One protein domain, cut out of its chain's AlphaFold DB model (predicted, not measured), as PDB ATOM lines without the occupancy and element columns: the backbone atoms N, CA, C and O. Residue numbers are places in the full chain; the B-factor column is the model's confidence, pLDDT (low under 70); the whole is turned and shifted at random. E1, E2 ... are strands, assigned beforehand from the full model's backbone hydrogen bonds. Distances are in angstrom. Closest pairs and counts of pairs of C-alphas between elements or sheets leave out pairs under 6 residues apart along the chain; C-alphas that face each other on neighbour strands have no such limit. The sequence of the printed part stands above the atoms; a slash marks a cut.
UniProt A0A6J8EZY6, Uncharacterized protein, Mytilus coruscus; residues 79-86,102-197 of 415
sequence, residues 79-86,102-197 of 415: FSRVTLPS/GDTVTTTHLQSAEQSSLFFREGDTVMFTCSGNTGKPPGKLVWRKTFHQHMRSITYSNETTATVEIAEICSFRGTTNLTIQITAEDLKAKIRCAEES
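What this domain is: This is residues 79 to 86 and 102 to 197 of the 415 residues of an uncharacterized protein of Mytilus coruscus (UniProt A0A6J8EZY6). This is a sandwich of two four-stranded sheets, only partly face to face: E4 and E8 of one sheet cover E3 and E7 of the other, with the strands of the two sheets crossed at 42 degrees. The long strands E3 and E7 run along the length of the domain; the short edge strands E2 and E6 lie near opposite ends of their curled sheet, and neither comes over the other sheet. The printed part has 104 residues with no named helix and eight named strands, E1 to E8 in order along the chain, which hold 52 of those residues: the class is all strand. One sheet runs E1, E8, E4, E5 and is antiparallel throughout; the other runs E2, E3, E7, E6 and is mixed. The whole is compact, with a radius of gyration of the C-alphas of 14.8 A, yet elongated, spanning 48 by 27 by 24 A.

Where its parts are: Find C-alpha 79 at (-21.036, -25.059, 37.694), where E1 begins; it is residues 79 to 81. Past the cut, look for E2 at residues 104 to 107. E3 is residues 125 to 135; from C-alpha 125 at (-28.538, -29.397, 21.952) it runs 30.8 A to C-alpha 135 at (-1.058, -23.538, 34.494). Next come E4, residues 140 to 146 and 19.0 A long, and E5, residues 153 to 156. E6 is residues 162 to 166, and E7, residues 171 to 181, measures 33.0 A from first to last C-alpha. E8, residues 190 to 196, runs 17.8 A and ends at C-alpha 196 at (-7.012, -32.510, 35.543).

How they stand to each other: Begin in the curled sheet with its inner strands E3 and E7, antiparallel at 164 degrees; look at N 128 and O 178, 2.8 A apart and within hydrogen-bond range. E2 is parallel to E3 at 30 degrees, with N 105 and O 125 at 3.4 A. On the other side of the sheet's order, E6 and E7 form a hairpin, antiparallel at 153 degrees, with N 166 and O 171 at 2.8 A. From edge to edge the way across this sheet turns by 117 degrees, and it is curled like part of a barrel. In the other sheet, E8 and E4 are antiparallel at 153 degrees, with N 142 and O 194 at 2.8 A. E4 and E5 form a hairpin at 144 degrees, with N 145 and O 154 at 2.8 A. E1 is antiparallel to E8 at 163 degrees, with N 80 and O 191 at 3.2 A. Between the sheets, the closest C-alphas of E4 and E7 are those of Leu 141 and Thr 176, 6.5 A apart. For E3 and E8 they are those of Cys 130 and Cys 193, 6.4 A apart. E2 and E8 are apart, and so are E4 and E6.

The domain as a whole: The two C-alphas farthest apart are those of Ser 86 and Ala 167, at 47.8 A. Residues 87 to 101 are not printed, and C-alphas 86 and 102 are 20.0 A apart across this cut, which falls in the link from E1 to E2. The link from E2 to E3 is long, 17 residues, 108 to 124. The chain changes from one sheet to the other at the links E3 to E4 and E5 to E6, both tight, and E7 to E8, which is short. The mean pLDDT of the printed part is 76.8; look for values under 70 in 32 residues, among them 79 to 86 and 102 to 117.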
ATOM      1  N   PHE A  79     -20.029 -24.054  37.994       65.00
ATOM      2  CA  PHE A  79     -21.036 -25.059  37.694       65.00
ATOM      3  C   PHE A  79     -22.283 -24.437  37.081       65.00
ATOM      4  O   PHE A  79     -22.755 -23.394  37.530       65.00
ATOM      5  N   SER A  80     -22.854 -25.150  36.117       64.19
ATOM      6  CA  SER A  80     -24.190 -24.875  35.596       64.19
ATOM      7  C   SER A  80     -25.156 -25.919  36.131       64.19
ATOM      8  O   SER A  80     -24.835 -27.112  36.187       64.19
ATOM      9  N   ARG A  81     -26.346 -25.473  36.537       62.94
ATOM     10  CA  ARG A  81     -27.449 -26.359  36.910       62.94
ATOM     11  C   ARG A  81     -28.465 -26.366  35.777       62.94
ATOM     12  O   ARG A  81     -29.009 -25.320  35.441       62.94
ATOM     13  N   VAL A  82     -28.740 -27.547  35.233       65.94
ATOM     14  CA  VAL A  82     -29.821 -27.728  34.261       65.94
ATOM     15  C   VAL A  82     -31.141 -27.778  35.026       65.94
ATOM     16  O   VAL A  82     -31.337 -28.636  35.893       65.94
ATOM     17  N   THR A  83     -32.035 -26.838  34.725       63.38
ATOM     18  CA  THR A  83     -33.391 -26.804  35.279       63.38
ATOM     19  C   THR A  83     -34.367 -26.967  34.124       63.38
ATOM     20  O   THR A  83     -34.370 -26.146  33.208       63.38
ATOM     21  N   LEU A  84     -35.176 -28.030  34.144       57.56
ATOM     22  CA  LEU A  84     -36.312 -28.130  33.230       57.56
ATOM     23  C   LEU A  84     -37.469 -27.321  33.828       57.56
ATOM     24  O   LEU A  84     -37.658 -27.366  35.051       57.56
ATOM     25  N   PRO A  85     -38.241 -26.588  33.013       61.94
ATOM     26  CA  PRO A  85     -39.489 -26.010  33.484       61.94
ATOM     27  C   PRO A  85     -40.359 -27.141  34.047       61.94
ATOM     28  O   PRO A  85     -40.640 -28.125  33.366       61.94
ATOM     29  N   SER A  86     -40.732 -27.033  35.325       50.91
ATOM     30  CA  SER A  86     -41.705 -27.942  35.932       50.91
ATOM     31  C   SER A  86     -42.994 -27.835  35.126       50.91
ATOM     32  O   SER A  86     -43.562 -26.750  35.033       50.91
ATOM     33  N   GLY A 102     -35.021 -27.904  18.337       38.22
ATOM     34  CA  GLY A 102     -33.806 -28.065  17.525       38.22
ATOM     35  C   GLY A 102     -32.888 -26.839  17.456       38.22
ATOM     36  O   GLY A 102     -31.912 -26.874  16.709       38.22
ATOM     37  N   ASP A 103     -33.151 -25.780  18.225       36.88
ATOM     38  CA  ASP A 103     -32.247 -24.632  18.310       36.88
ATOM     39  C   ASP A 103     -30.941 -25.005  19.042       36.88
ATOM     40  O   ASP A 103     -30.939 -25.453  20.191       36.88
ATOM     41  N   THR A 104     -29.798 -24.790  18.385       38.06
ATOM     42  CA  THR A 104     -28.478 -24.901  19.019       38.06
ATOM     43  C   THR A 104     -28.245 -23.674  19.895       38.06
ATOM     44  O   THR A 104     -27.841 -22.613  19.411       38.06
ATOM     45  N   VAL A 105     -28.469 -23.801  21.203       45.56
ATOM     46  CA  VAL A 105     -28.168 -22.719  22.148       45.56
ATOM     47  C   VAL A 105     -26.670 -22.730  22.442       45.56
ATOM     48  O   VAL A 105     -26.143 -23.561  23.187       45.56
ATOM     49  N   THR A 106     -25.967 -21.784  21.825       43.88
ATOM     50  CA  THR A 106     -24.548 -21.537  22.090       43.88
ATOM     51  C   THR A 106     -24.449 -20.659  23.332       43.88
ATOM     52  O   THR A 106     -24.633 -19.446  23.256       43.88
ATOM     53  N   THR A 107     -24.176 -21.258  24.491       51.06
ATOM     54  CA  THR A 107     -23.981 -20.487  25.727       51.06
ATOM     55  C   THR A 107     -22.517 -20.069  25.800       51.06
ATOM     56  O   THR A 107     -21.654 -20.839  26.215       51.06
ATOM     57  N   THR A 108     -22.210 -18.862  25.327       45.69
ATOM     58  CA  THR A 108     -20.834 -18.477  24.981       45.69
ATOM     59  C   THR A 108     -19.919 -18.145  26.150       45.69
ATOM     60  O   THR A 108     -18.720 -18.033  25.923       45.69
ATOM     61  N   HIS A 109     -20.392 -17.998  27.392       45.03
ATOM     62  CA  HIS A 109     -19.450 -17.712  28.475       45.03
ATOM     63  C   HIS A 109     -20.000 -17.959  29.880       45.03
ATOM     64  O   HIS A 109     -20.799 -17.184  30.399       45.03
ATOM     65  N   LEU A 110     -19.467 -18.968  30.575       52.00
ATOM     66  CA  LEU A 110     -19.576 -19.074  32.035       52.00
ATOM     67  C   LEU A 110     -18.611 -18.076  32.696       52.00
ATOM     68  O   LEU A 110     -17.684 -18.482  33.395       52.00
ATOM     69  N   GLN A 111     -18.753 -16.768  32.426       44.06
ATOM     70  CA  GLN A 111     -17.820 -15.728  32.898       44.06
ATOM     71  C   GLN A 111     -18.264 -14.952  34.149       44.06
ATOM     72  O   GLN A 111     -17.394 -14.371  34.796       44.06
ATOM     73  N   SER A 112     -19.496 -15.105  34.644       41.84
ATOM     74  CA  SER A 112     -19.958 -14.439  35.875       41.84
ATOM     75  C   SER A 112     -20.599 -15.408  36.879       41.84
ATOM     76  O   SER A 112     -21.189 -16.409  36.484       41.84
ATOM     77  N   ALA A 113     -20.464 -15.109  38.177       48.84
ATOM     78  CA  ALA A 113     -21.141 -15.793  39.285       48.84
ATOM     79  C   ALA A 113     -22.644 -15.453  39.374       48.84
ATOM     80  O   ALA A 113     -23.340 -15.962  40.251       48.84
ATOM     81  N   GLU A 114     -23.159 -14.615  38.471       49.09
ATOM     82  CA  GLU A 114     -24.595 -14.410  38.332       49.09
ATOM     83  C   GLU A 114     -25.246 -15.643  37.716       49.09
ATOM     84  O   GLU A 114     -25.053 -15.995  36.553       49.09
ATOM     85  N   GLN A 115     -26.017 -16.313  38.563       54.38
ATOM     86  CA  GLN A 115     -26.746 -17.537  38.303       54.38
ATOM     87  C   GLN A 115     -27.851 -17.281  37.266       54.38
ATOM     88  O   GLN A 115     -29.015 -17.098  37.608       54.38
ATOM     89  N   SER A 116     -27.493 -17.238  35.983       55.62
ATOM     90  CA  SER A 116     -28.472 -17.146  34.901       55.62
ATOM     91  C   SER A 116     -29.229 -18.475  34.844       55.62
ATOM     92  O   SER A 116     -28.671 -19.507  34.465       55.62
ATOM     93  N   SER A 117     -30.492 -18.484  35.272       61.56
ATOM     94  CA  SER A 117     -31.355 -19.657  35.142       61.56
ATOM     95  C   SER A 117     -31.739 -19.826  33.673       61.56
ATOM     96  O   SER A 117     -32.700 -19.223  33.196       61.56
ATOM     97  N   LEU A 118     -30.959 -20.616  32.943       72.12
ATOM     98  CA  LEU A 118     -31.316 -21.060  31.603       72.12
ATOM     99  C   LEU A 118     -32.290 -22.238  31.718       72.12
ATOM    100  O   LEU A 118     -32.046 -23.184  32.474       72.12
ATOM    101  N   PHE A 119     -33.396 -22.159  30.982       77.69
ATOM    102  CA  PHE A 119     -34.375 -23.235  30.863       77.69
ATOM    103  C   PHE A 119     -34.121 -23.980  29.560       77.69
ATOM    104  O   PHE A 119     -34.100 -23.364  28.497       77.69
ATOM    105  N   PHE A 120     -33.957 -25.294  29.655       82.19
ATOM    106  CA  PHE A 120     -33.762 -26.171  28.503       82.19
ATOM    107  C   PHE A 120     -34.958 -27.111  28.365       82.19
ATOM    108  O   PHE A 120     -35.630 -27.418  29.356       82.19
ATOM    109  N   ARG A 121     -35.237 -27.557  27.143       87.06
ATOM    110  CA  ARG A 121     -36.227 -28.590  26.832       87.06
ATOM    111  C   ARG A 121     -35.519 -29.892  26.478       87.06
ATOM    112  O   ARG A 121     -34.368 -29.908  26.049       87.06
ATOM    113  N   GLU A 122     -36.219 -31.001  26.675       88.44
ATOM    114  CA  GLU A 122     -35.736 -32.297  26.211       88.44
ATOM    115  C   GLU A 122     -35.592 -32.292  24.680       88.44
ATOM    116  O   GLU A 122     -36.483 -31.838  23.960       88.44
ATOM    117  N   GLY A 123     -34.451 -32.781  24.196       89.94
ATOM    118  CA  GLY A 123     -34.061 -32.756  22.788       89.94
ATOM    119  C   GLY A 123     -33.183 -31.567  22.390       89.94
ATOM    120  O   GLY A 123     -32.538 -31.651  21.341       89.94
ATOM    121  N   ASP A 124     -33.093 -30.515  23.214       88.00
ATOM    122  CA  ASP A 124     -32.232 -29.358  22.943       88.00
ATOM    123  C   ASP A 124     -30.759 -29.775  22.925       88.00
ATOM    124  O   ASP A 124     -30.303 -30.560  23.758       88.00
ATOM    125  N   THR A 125     -29.992 -29.222  21.987       90.19
ATOM    126  CA  THR A 125     -28.538 -29.397  21.952       90.19
ATOM    127  C   THR A 125     -27.875 -28.168  22.551       90.19
ATOM    128  O   THR A 125     -28.019 -27.056  22.043       90.19
ATOM    129  N   VAL A 126     -27.133 -28.371  23.638       88.31
ATOM    130  CA  VAL A 126     -26.485 -27.300  24.396       88.31
ATOM    131  C   VAL A 126     -24.980 -27.464  24.306       88.31
ATOM    132  O   VAL A 126     -24.446 -28.545  24.564       88.31
ATOM    133  N   MET A 127     -24.294 -26.370  23.975       89.50
ATOM    134  CA  MET A 127     -22.840 -26.300  24.035       89.50
ATOM    135  C   MET A 127     -22.397 -25.494  25.258       89.50
ATOM    136  O   MET A 127     -22.787 -24.338  25.437       89.50
ATOM    137  N   PHE A 128     -21.561 -26.116  26.083       87.81
ATOM    138  CA  PHE A 128     -20.876 -25.509  27.213       87.81
ATOM    139  C   PHE A 128     -19.439 -25.196  26.823       87.81
ATOM    140  O   PHE A 128     -18.714 -26.081  26.373       87.81
ATOM    141  N   THR A 129     -19.007 -23.962  27.052       87.69
ATOM    142  CA  THR A 129     -17.616 -23.548  26.852       87.69
ATOM    143  C   THR A 129     -16.975 -23.232  28.195       87.69
ATOM    144  O   THR A 129     -17.517 -22.476  29.004       87.69
ATOM    145  N   CYS A 130     -15.799 -23.808  28.431       87.75
ATOM    146  CA  CYS A 130     -14.965 -23.543  29.594       87.75
ATOM    147  C   CYS A 130     -13.616 -23.038  29.108       87.75
ATOM    148  O   CYS A 130     -12.961 -23.699  28.304       87.75
ATOM    149  N   SER A 131     -13.208 -21.867  29.590       89.06
ATOM    150  CA  SER A 131     -11.866 -21.342  29.366       89.06
ATOM    151  C   SER A 131     -11.263 -20.874  30.679       89.06
ATOM    152  O   SER A 131     -11.958 -20.335  31.544       89.06
ATOM    153  N   GLY A 132      -9.962 -21.077  30.830       88.12
ATOM    154  CA  GLY A 132      -9.257 -20.697  32.041       88.12
ATOM    155  C   GLY A 132      -7.765 -20.945  31.939       88.12
ATOM    156  O   GLY A 132      -7.275 -21.524  30.971       88.12
ATOM    157  N   ASN A 133      -7.046 -20.460  32.941       89.50
ATOM    158  CA  ASN A 133      -5.620 -20.690  33.066       89.50
ATOM    159  C   ASN A 133      -5.369 -22.142  33.501       89.50
ATOM    160  O   ASN A 133      -5.699 -22.498  34.627       89.50
ATOM    161  N   THR A 134      -4.785 -22.946  32.618       89.62
ATOM    162  CA  THR A 134      -4.435 -24.356  32.835       89.62
ATOM    163  C   THR A 134      -3.048 -24.536  33.455       89.62
ATOM    164  O   THR A 134      -2.560 -25.656  33.514       89.62
ATOM    165  N   GLY A 135      -2.383 -23.461  33.882       88.62
ATOM    166  CA  GLY A 135      -1.058 -23.538  34.494       88.62
ATOM    167  C   GLY A 135       0.067 -23.824  33.495       88.62
ATOM    168  O   GLY A 135      -0.113 -23.685  32.283       88.62
ATOM    169  N   LYS A 136       1.243 -24.175  34.026       89.06
ATOM    170  CA  LYS A 136       2.436 -24.610  33.282       89.06
ATOM    171  C   LYS A 136       3.081 -25.797  34.019       89.06
ATOM    172  O   LYS A 136       3.388 -25.629  35.200       89.06
ATOM    173  N   PRO A 137       3.291 -26.963  33.373       87.81
ATOM    174  CA  PRO A 137       2.855 -27.312  32.014       87.81
ATOM    175  C   PRO A 137       1.320 -27.245  31.879       87.81
ATOM    176  O   PRO A 137       0.626 -27.253  32.896       87.81
ATOM    177  N   PRO A 138       0.772 -27.116  30.657       87.44
ATOM    178  CA  PRO A 138      -0.668 -26.973  30.473       87.44
ATOM    179  C   PRO A 138      -1.417 -28.212  30.984       87.44
ATOM    180  O   PRO A 138      -1.243 -29.313  30.466       87.44
ATOM    181  N   GLY A 139      -2.283 -28.022  31.977       86.75
ATOM    182  CA  GLY A 139      -3.231 -29.029  32.440       86.75
ATOM    183  C   GLY A 139      -4.338 -29.330  31.425       86.75
ATOM    184  O   GLY A 139      -4.595 -28.573  30.480       86.75
ATOM    185  N   LYS A 140      -5.041 -30.449  31.632       87.75
ATOM    186  CA  LYS A 140      -6.166 -30.864  30.787       87.75
ATOM    187  C   LYS A 140      -7.476 -30.343  31.366       87.75
ATOM    188  O   LYS A 140      -7.752 -30.535  32.542       87.75
ATOM    189  N   LEU A 141      -8.321 -29.724  30.547       87.50
ATOM    190  CA  LEU A 141      -9.681 -29.385  30.955       87.50
ATOM    191  C   LEU A 141     -10.587 -30.598  30.742       87.50
ATOM    192  O   LEU A 141     -10.669 -31.125  29.637       87.50
ATOM    193  N   VAL A 142     -11.285 -31.022  31.791       89.38
ATOM    194  CA  VAL A 142     -12.218 -32.151  31.763       89.38
ATOM    195  C   VAL A 142     -13.598 -31.725  32.228       89.38
ATOM    196  O   VAL A 142     -13.758 -30.958  33.179       89.38
ATOM    197  N   TRP A 143     -14.624 -32.258  31.575       91.12
ATOM    198  CA  TRP A 143     -16.000 -32.025  31.984       91.12
ATOM    199  C   TRP A 143     -16.512 -33.200  32.804       91.12
ATOM    200  O   TRP A 143     -16.324 -34.359  32.448       91.12
ATOM    201  N   ARG A 144     -17.203 -32.905  33.900       89.94
ATOM    202  CA  ARG A 144     -17.847 -33.894  34.762       89.94
ATOM    203  C   ARG A 144     -19.318 -33.546  34.914       89.94
ATOM    204  O   ARG A 144     -19.669 -32.417  35.254       89.94
ATOM    205  N   LYS A 145     -20.175 -34.532  34.683       89.31
ATOM    206  CA  LYS A 145     -21.618 -34.455  34.905       89.31
ATOM    207  C   LYS A 145     -21.981 -35.332  36.085       89.31
ATOM    208  O   LYS A 145     -21.685 -36.523  36.080       89.31
ATOM    209  N   THR A 146     -22.608 -34.745  37.094       85.88
ATOM    210  CA  THR A 146     -23.011 -35.443  38.317       85.88
ATOM    211  C   THR A 146     -24.524 -35.395  38.463       85.88
ATOM    212  O   THR A 146     -25.119 -34.316  38.421       85.88
ATOM    213  N   PHE A 147     -25.140 -36.556  38.677       85.19
ATOM    214  CA  PHE A 147     -26.577 -36.672  38.919       85.19
ATOM    215  C   PHE A 147     -26.857 -36.705  40.418       85.19
ATOM    216  O   PHE A 147     -26.295 -37.529  41.144       85.19
ATOM    217  N   HIS A 148     -27.761 -35.842  40.890       75.88
ATOM    218  CA  HIS A 148     -28.058 -35.726  42.320       75.88
ATOM    219  C   HIS A 148     -28.598 -37.034  42.923       75.88
ATOM    220  O   HIS A 148     -28.306 -37.354  44.072       75.88
ATOM    221  N   GLN A 149     -29.379 -37.799  42.160       74.19
ATOM    222  CA  GLN A 149     -30.076 -38.974  42.685       74.19
ATOM    223  C   GLN A 149     -29.203 -40.233  42.763       74.19
ATOM    224  O   GLN A 149     -29.545 -41.143  43.504       74.19
ATOM    225  N   HIS A 150     -28.117 -40.320  41.987       69.31
ATOM    226  CA  HIS A 150     -27.410 -41.594  41.779       69.31
ATOM    227  C   HIS A 150     -25.948 -41.577  42.242       69.31
ATOM    228  O   HIS A 150     -25.288 -42.606  42.155       69.31
ATOM    229  N   MET A 151     -25.410 -40.425  42.676       68.38
ATOM    230  CA  MET A 151     -23.973 -40.225  42.954       68.38
ATOM    231  C   MET A 151     -23.034 -40.718  41.830       68.38
ATOM    232  O   MET A 151     -21.831 -40.859  42.028       68.38
ATOM    233  N   ARG A 152     -23.561 -40.953  40.622       74.94
ATOM    234  CA  ARG A 152     -22.781 -41.327  39.444       74.94
ATOM    235  C   ARG A 152     -22.262 -40.057  38.788       74.94
ATOM    236  O   ARG A 152     -23.029 -39.123  38.533       74.94
ATOM    237  N   SER A 153     -20.961 -40.031  38.522       78.44
ATOM    238  CA  SER A 153     -20.314 -38.999  37.718       78.44
ATOM    239  C   SER A 153     -19.929 -39.569  36.359       78.44
ATOM    240  O   SER A 153     -19.208 -40.561  36.297       78.44
ATOM    241  N   ILE A 154     -20.377 -38.927  35.285       82.69
ATOM    242  CA  ILE A 154     -19.887 -39.192  33.932       82.69
ATOM    243  C   ILE A 154     -18.795 -38.170  33.641       82.69
ATOM    244  O   ILE A 154     -19.029 -36.962  33.743       82.69
ATOM    245  N   THR A 155     -17.604 -38.652  33.299       81.50
ATOM    246  CA  THR A 155     -16.494 -37.805  32.856       81.50
ATOM    247  C   THR A 155     -16.489 -37.776  31.336       81.50
ATOM    248  O   THR A 155     -16.390 -38.821  30.698       81.50
ATOM    249  N   TYR A 156     -16.575 -36.581  30.760       80.00
ATOM    250  CA  TYR A 156     -16.348 -36.360  29.340       80.00
ATOM    251  C   TYR A 156     -14.905 -35.901  29.162       80.00
ATOM    252  O   TYR A 156     -14.516 -34.809  29.590       80.00
ATOM    253  N   SER A 157     -14.097 -36.752  28.542       64.31
ATOM    254  CA  SER A 157     -12.716 -36.449  28.193       64.31
ATOM    255  C   SER A 157     -12.668 -35.747  26.838       64.31
ATOM    256  O   SER A 157     -12.205 -36.327  25.860       64.31
ATOM    257  N   ASN A 158     -13.154 -34.511  26.761       67.38
ATOM    258  CA  ASN A 158     -12.862 -33.697  25.584       67.38
ATOM    259  C   ASN A 158     -11.432 -33.170  25.712       67.38
ATOM    260  O   ASN A 158     -11.012 -32.757  26.792       67.38
ATOM    261  N   GLU A 159     -10.662 -33.233  24.630       67.25
ATOM    262  CA  GLU A 159      -9.325 -32.646  24.606       67.25
ATOM    263  C   GLU A 159      -9.429 -31.121  24.731       67.25
ATOM    264  O   GLU A 159     -10.350 -30.498  24.193       67.25
ATOM    265  N   THR A 160      -8.505 -30.513  25.478       71.62
ATOM    266  CA  THR A 160      -8.350 -29.057  25.493       71.62
ATOM    267  C   THR A 160      -7.965 -28.636  24.077       71.62
ATOM    268  O   THR A 160      -6.867 -28.939  23.624       71.62
ATOM    269  N   THR A 161      -8.872 -27.979  23.357       66.62
ATOM    270  CA  THR A 161      -8.736 -27.762  21.908       66.62
ATOM    271  C   THR A 161      -7.755 -26.654  21.548       66.62
ATOM    272  O   THR A 161      -7.255 -26.626  20.428       66.62
ATOM    273  N   ALA A 162      -7.464 -25.740  22.476       67.31
ATOM    274  CA  ALA A 162      -6.476 -24.689  22.268       67.31
ATOM    275  C   ALA A 162      -5.821 -24.295  23.590       67.31
ATOM    276  O   ALA A 162      -6.519 -23.933  24.542       67.31
ATOM    277  N   THR A 163      -4.490 -24.336  23.624       76.69
ATOM    278  CA  THR A 163      -3.666 -23.731  24.668       76.69
ATOM    279  C   THR A 163      -2.952 -22.517  24.084       76.69
ATOM    280  O   THR A 163      -2.219 -22.620  23.105       76.69
ATOM    281  N   VAL A 164      -3.193 -21.343  24.661       85.19
ATOM    282  CA  VAL A 164      -2.476 -20.110  24.306       85.19
ATOM    283  C   VAL A 164      -1.563 -19.751  25.464       85.19
ATOM    284  O   VAL A 164      -2.030 -19.657  26.597       85.19
ATOM    285  N   GLU A 165      -0.273 -19.570  25.202       86.19
ATOM    286  CA  GLU A 165       0.665 -19.121  26.230       86.19
ATOM    287  C   GLU A 165       0.367 -17.669  26.631       86.19
ATOM    288  O   GLU A 165       0.236 -16.781  25.787       86.19
ATOM    289  N   ILE A 166       0.260 -17.427  27.936       85.44
ATOM    290  CA  ILE A 166       0.143 -16.102  28.536       85.44
ATOM    291  C   ILE A 166       1.499 -15.760  29.159       85.44
ATOM    292  O   ILE A 166       1.765 -16.055  30.328       85.44
ATOM    293  N   ALA A 167       2.357 -15.113  28.369       82.19
ATOM    294  CA  ALA A 167       3.737 -14.802  28.746       82.19
ATOM    295  C   ALA A 167       3.859 -13.990  30.054       82.19
ATOM    296  O   ALA A 167       4.824 -14.155  30.798       82.19
ATOM    297  N   GLU A 168       2.877 -13.134  30.359       80.69
ATOM    298  CA  GLU A 168       2.886 -12.265  31.547       80.69
ATOM    299  C   GLU A 168       2.820 -13.042  32.870       80.69
ATOM    300  O   GLU A 168       3.466 -12.653  33.842       80.69
ATOM    301  N   ILE A 169       2.068 -14.147  32.902       81.38
ATOM    302  CA  ILE A 169       1.812 -14.946  34.117       81.38
ATOM    303  C   ILE A 169       2.398 -16.359  34.042       81.38
ATOM    304  O   ILE A 169       2.126 -17.196  34.899       81.38
ATOM    305  N   CYS A 170       3.217 -16.619  33.026       87.06
ATOM    306  CA  CYS A 170       3.896 -17.887  32.806       87.06
ATOM    307  C   CYS A 170       3.001 -19.118  32.754       87.06
ATOM    308  O   CYS A 170       3.303 -20.157  33.338       87.06
ATOM    309  N   SER A 171       1.869 -19.005  32.081       90.12
ATOM    310  CA  SER A 171       0.885 -20.069  32.104       90.12
ATOM    311  C   SER A 171       0.209 -20.227  30.761       90.12
ATOM    312  O   SER A 171       0.304 -19.368  29.889       90.12
ATOM    313  N   PHE A 172      -0.493 -21.335  30.589       89.06
ATOM    314  CA  PHE A 172      -1.298 -21.567  29.405       89.06
ATOM    315  C   PHE A 172      -2.763 -21.273  29.697       89.06
ATOM    316  O   PHE A 172      -3.270 -21.534  30.785       89.06
ATOM    317  N   ARG A 173      -3.469 -20.746  28.704       89.06
ATOM    318  CA  ARG A 173      -4.924 -20.635  28.713       89.06
ATOM    319  C   ARG A 173      -5.514 -21.744  27.870       89.06
ATOM    320  O   ARG A 173      -5.339 -21.732  26.657       89.06
ATOM    321  N   GLY A 174      -6.239 -22.652  28.507       89.44
ATOM    322  CA  GLY A 174      -7.000 -23.696  27.836       89.44
ATOM    323  C   GLY A 174      -8.423 -23.248  27.519       89.44
ATOM    324  O   GLY A 174      -9.024 -22.485  28.282       89.44
ATOM    325  N   THR A 175      -8.983 -23.760  26.423       88.06
ATOM    326  CA  THR A 175     -10.430 -23.741  26.160       88.06
ATOM    327  C   THR A 175     -10.913 -25.143  25.793       88.06
ATOM    328  O   THR A 175     -10.222 -25.877  25.091       88.06
ATOM    329  N   THR A 176     -12.091 -25.526  26.280       90.19
ATOM    330  CA  THR A 176     -12.777 -26.774  25.922       90.19
ATOM    331  C   THR A 176     -14.266 -26.513  25.719       90.19
ATOM    332  O   THR A 176     -14.866 -25.683  26.409       90.19
ATOM    333  N   ASN A 177     -14.862 -27.248  24.783       90.50
ATOM    334  CA  ASN A 177     -16.289 -27.211  24.493       90.50
ATOM    335  C   ASN A 177     -16.894 -28.591  24.760       90.50
ATOM    336  O   ASN A 177     -16.326 -29.607  24.360       90.50
ATOM    337  N   LEU A 178     -18.050 -28.630  25.415       90.12
ATOM    338  CA  LEU A 178     -18.861 -29.827  25.611       90.12
ATOM    339  C   LEU A 178     -20.223 -29.604  24.966       90.12
ATOM    340  O   LEU A 178     -20.973 -28.740  25.410       90.12
ATOM    341  N   THR A 179     -20.561 -30.418  23.975       90.94
ATOM    342  CA  THR A 179     -21.896 -30.430  23.372       90.94
ATOM    343  C   THR A 179     -22.655 -31.645  23.877       90.94
ATOM    344  O   THR A 179     -22.182 -32.771  23.722       90.94
ATOM    345  N   ILE A 180     -23.818 -31.427  24.488       90.38
ATOM    346  CA  ILE A 180     -24.720 -32.500  24.921       90.38
ATOM    347  C   ILE A 180     -26.130 -32.243  24.406       90.38
ATOM    348  O   ILE A 180     -26.570 -31.097  24.318       90.38
ATOM    349  N   GLN A 181     -26.843 -33.321  24.104       92.62
ATOM    350  CA  GLN A 181     -28.284 -33.272  23.915       92.62
ATOM    351  C   GLN A 181     -28.958 -33.497  25.270       92.62
ATOM    352  O   GLN A 181     -28.635 -34.465  25.958       92.62
ATOM    353  N   ILE A 182     -29.856 -32.599  25.659       90.12
ATOM    354  CA  ILE A 182     -30.566 -32.665  26.936       90.12
ATOM    355  C   ILE A 182     -31.608 -33.781  26.872       90.12
ATOM    356  O   ILE A 182     -32.500 -33.758  26.024       90.12
ATOM    357  N   THR A 183     -31.516 -34.739  27.791       91.31
ATOM    358  CA  THR A 183     -32.502 -35.817  27.972       91.31
ATOM    359  C   THR A 183     -33.246 -35.658  29.299       91.31
ATOM    360  O   THR A 183     -32.817 -34.901  30.174       91.31
ATOM    361  N   ALA A 184     -34.348 -36.387  29.497       88.00
ATOM    362  CA  ALA A 184     -35.056 -36.409  30.781       88.00
ATOM    363  C   ALA A 184     -34.163 -36.783  31.989       88.00
ATOM    364  O   ALA A 184     -34.411 -36.320  33.106       88.00
ATOM    365  N   GLU A 185     -33.099 -37.569  31.782       87.69
ATOM    366  CA  GLU A 185     -32.141 -37.959  32.832       87.69
ATOM    367  C   GLU A 185     -31.293 -36.779  33.338       87.69
ATOM    368  O   GLU A 185     -30.762 -36.815  34.449       87.69
ATOM    369  N   ASP A 186     -31.204 -35.700  32.557       86.94
ATOM    370  CA  ASP A 186     -30.355 -34.540  32.842       86.94
ATOM    371  C   ASP A 186     -31.007 -33.531  33.781       86.94
ATOM    372  O   ASP A 186     -30.392 -32.534  34.180       86.94
ATOM    373  N   LEU A 187     -32.246 -33.802  34.189       83.25
ATOM    374  CA  LEU A 187     -32.950 -33.007  35.174       83.25
ATOM    375  C   LEU A 187     -32.147 -32.955  36.484       83.25
ATOM    376  O   LEU A 187     -31.894 -33.971  37.130       83.25
ATOM    377  N   LYS A 188     -31.779 -31.738  36.911       83.00
ATOM    378  CA  LYS A 188     -30.934 -31.477  38.093       83.00
ATOM    379  C   LYS A 188     -29.500 -32.013  37.972       83.00
ATOM    380  O   LYS A 188     -28.796 -32.062  38.985       83.00
ATOM    381  N   ALA A 189     -29.041 -32.382  36.776       86.31
ATOM    382  CA  ALA A 189     -27.635 -32.682  36.559       86.31
ATOM    383  C   ALA A 189     -26.781 -31.425  36.805       86.31
ATOM    384  O   ALA A 189     -27.147 -30.301  36.436       86.31
ATOM    385  N   LYS A 190     -25.631 -31.620  37.452       87.75
ATOM    386  CA  LYS A 190     -24.604 -30.592  37.635       87.75
ATOM    387  C   LYS A 190     -23.496 -30.845  36.625       87.75
ATOM    388  O   LYS A 190     -22.864 -31.898  36.679       87.75
ATOM    389  N   ILE A 191     -23.258 -29.886  35.737       88.38
ATOM    390  CA  ILE A 191     -22.154 -29.936  34.774       88.38
ATOM    391  C   ILE A 191     -21.046 -29.031  35.299       88.38
ATOM    392  O   ILE A 191     -21.281 -27.861  35.617       88.38
ATOM    393  N   ARG A 192     -19.850 -29.598  35.435       88.31
ATOM    394  CA  ARG A 192     -18.664 -28.943  35.983       88.31
ATOM    395  C   ARG A 192     -17.509 -29.102  35.009       88.31
ATOM    396  O   ARG A 192     -17.233 -30.210  34.564       88.31
ATOM    397  N   CYS A 193     -16.824 -28.006  34.726       89.38
ATOM    398  CA  CYS A 193     -15.498 -28.046  34.128       89.38
ATOM    399  C   CYS A 193     -14.472 -28.074  35.262       89.38
ATOM    400  O   CYS A 193     -14.599 -27.313  36.223       89.38
ATOM    401  N   ALA A 194     -13.493 -28.961  35.179       87.38
ATOM    402  CA  ALA A 194     -12.389 -29.039  36.119       87.38
ATOM    403  C   ALA A 194     -11.078 -29.174  35.352       87.38
ATOM    404  O   ALA A 194     -11.050 -29.671  34.228       87.38
ATOM    405  N   GLU A 195      -9.994 -28.737  35.969       87.69
ATOM    406  CA  GLU A 195      -8.665 -29.087  35.501       87.69
ATOM    407  C   GLU A 195      -8.286 -30.467  36.046       87.69
ATOM    408  O   GLU A 195      -8.496 -30.772  37.220       87.69
ATOM    409  N   GLU A 196      -7.710 -31.292  35.189       85.75
ATOM    410  CA  GLU A 196      -7.012 -32.510  35.543       85.75
ATOM    411  C   GLU A 196      -5.529 -32.289  35.253       85.75
ATOM    412  O   GLU A 196      -5.113 -32.099  34.104       85.75
ATOM    413  N   SER A 197      -4.739 -32.239  36.324       69.75
ATOM    414  CA  SER A 197      -3.309 -31.982  36.226       69.75
ATOM    415  C   SER A 197      -2.617 -33.173  35.566       69.75
ATOM    416  O   SER A 197      -2.723 -34.302  36.045       69.75
TER     417      SER A 197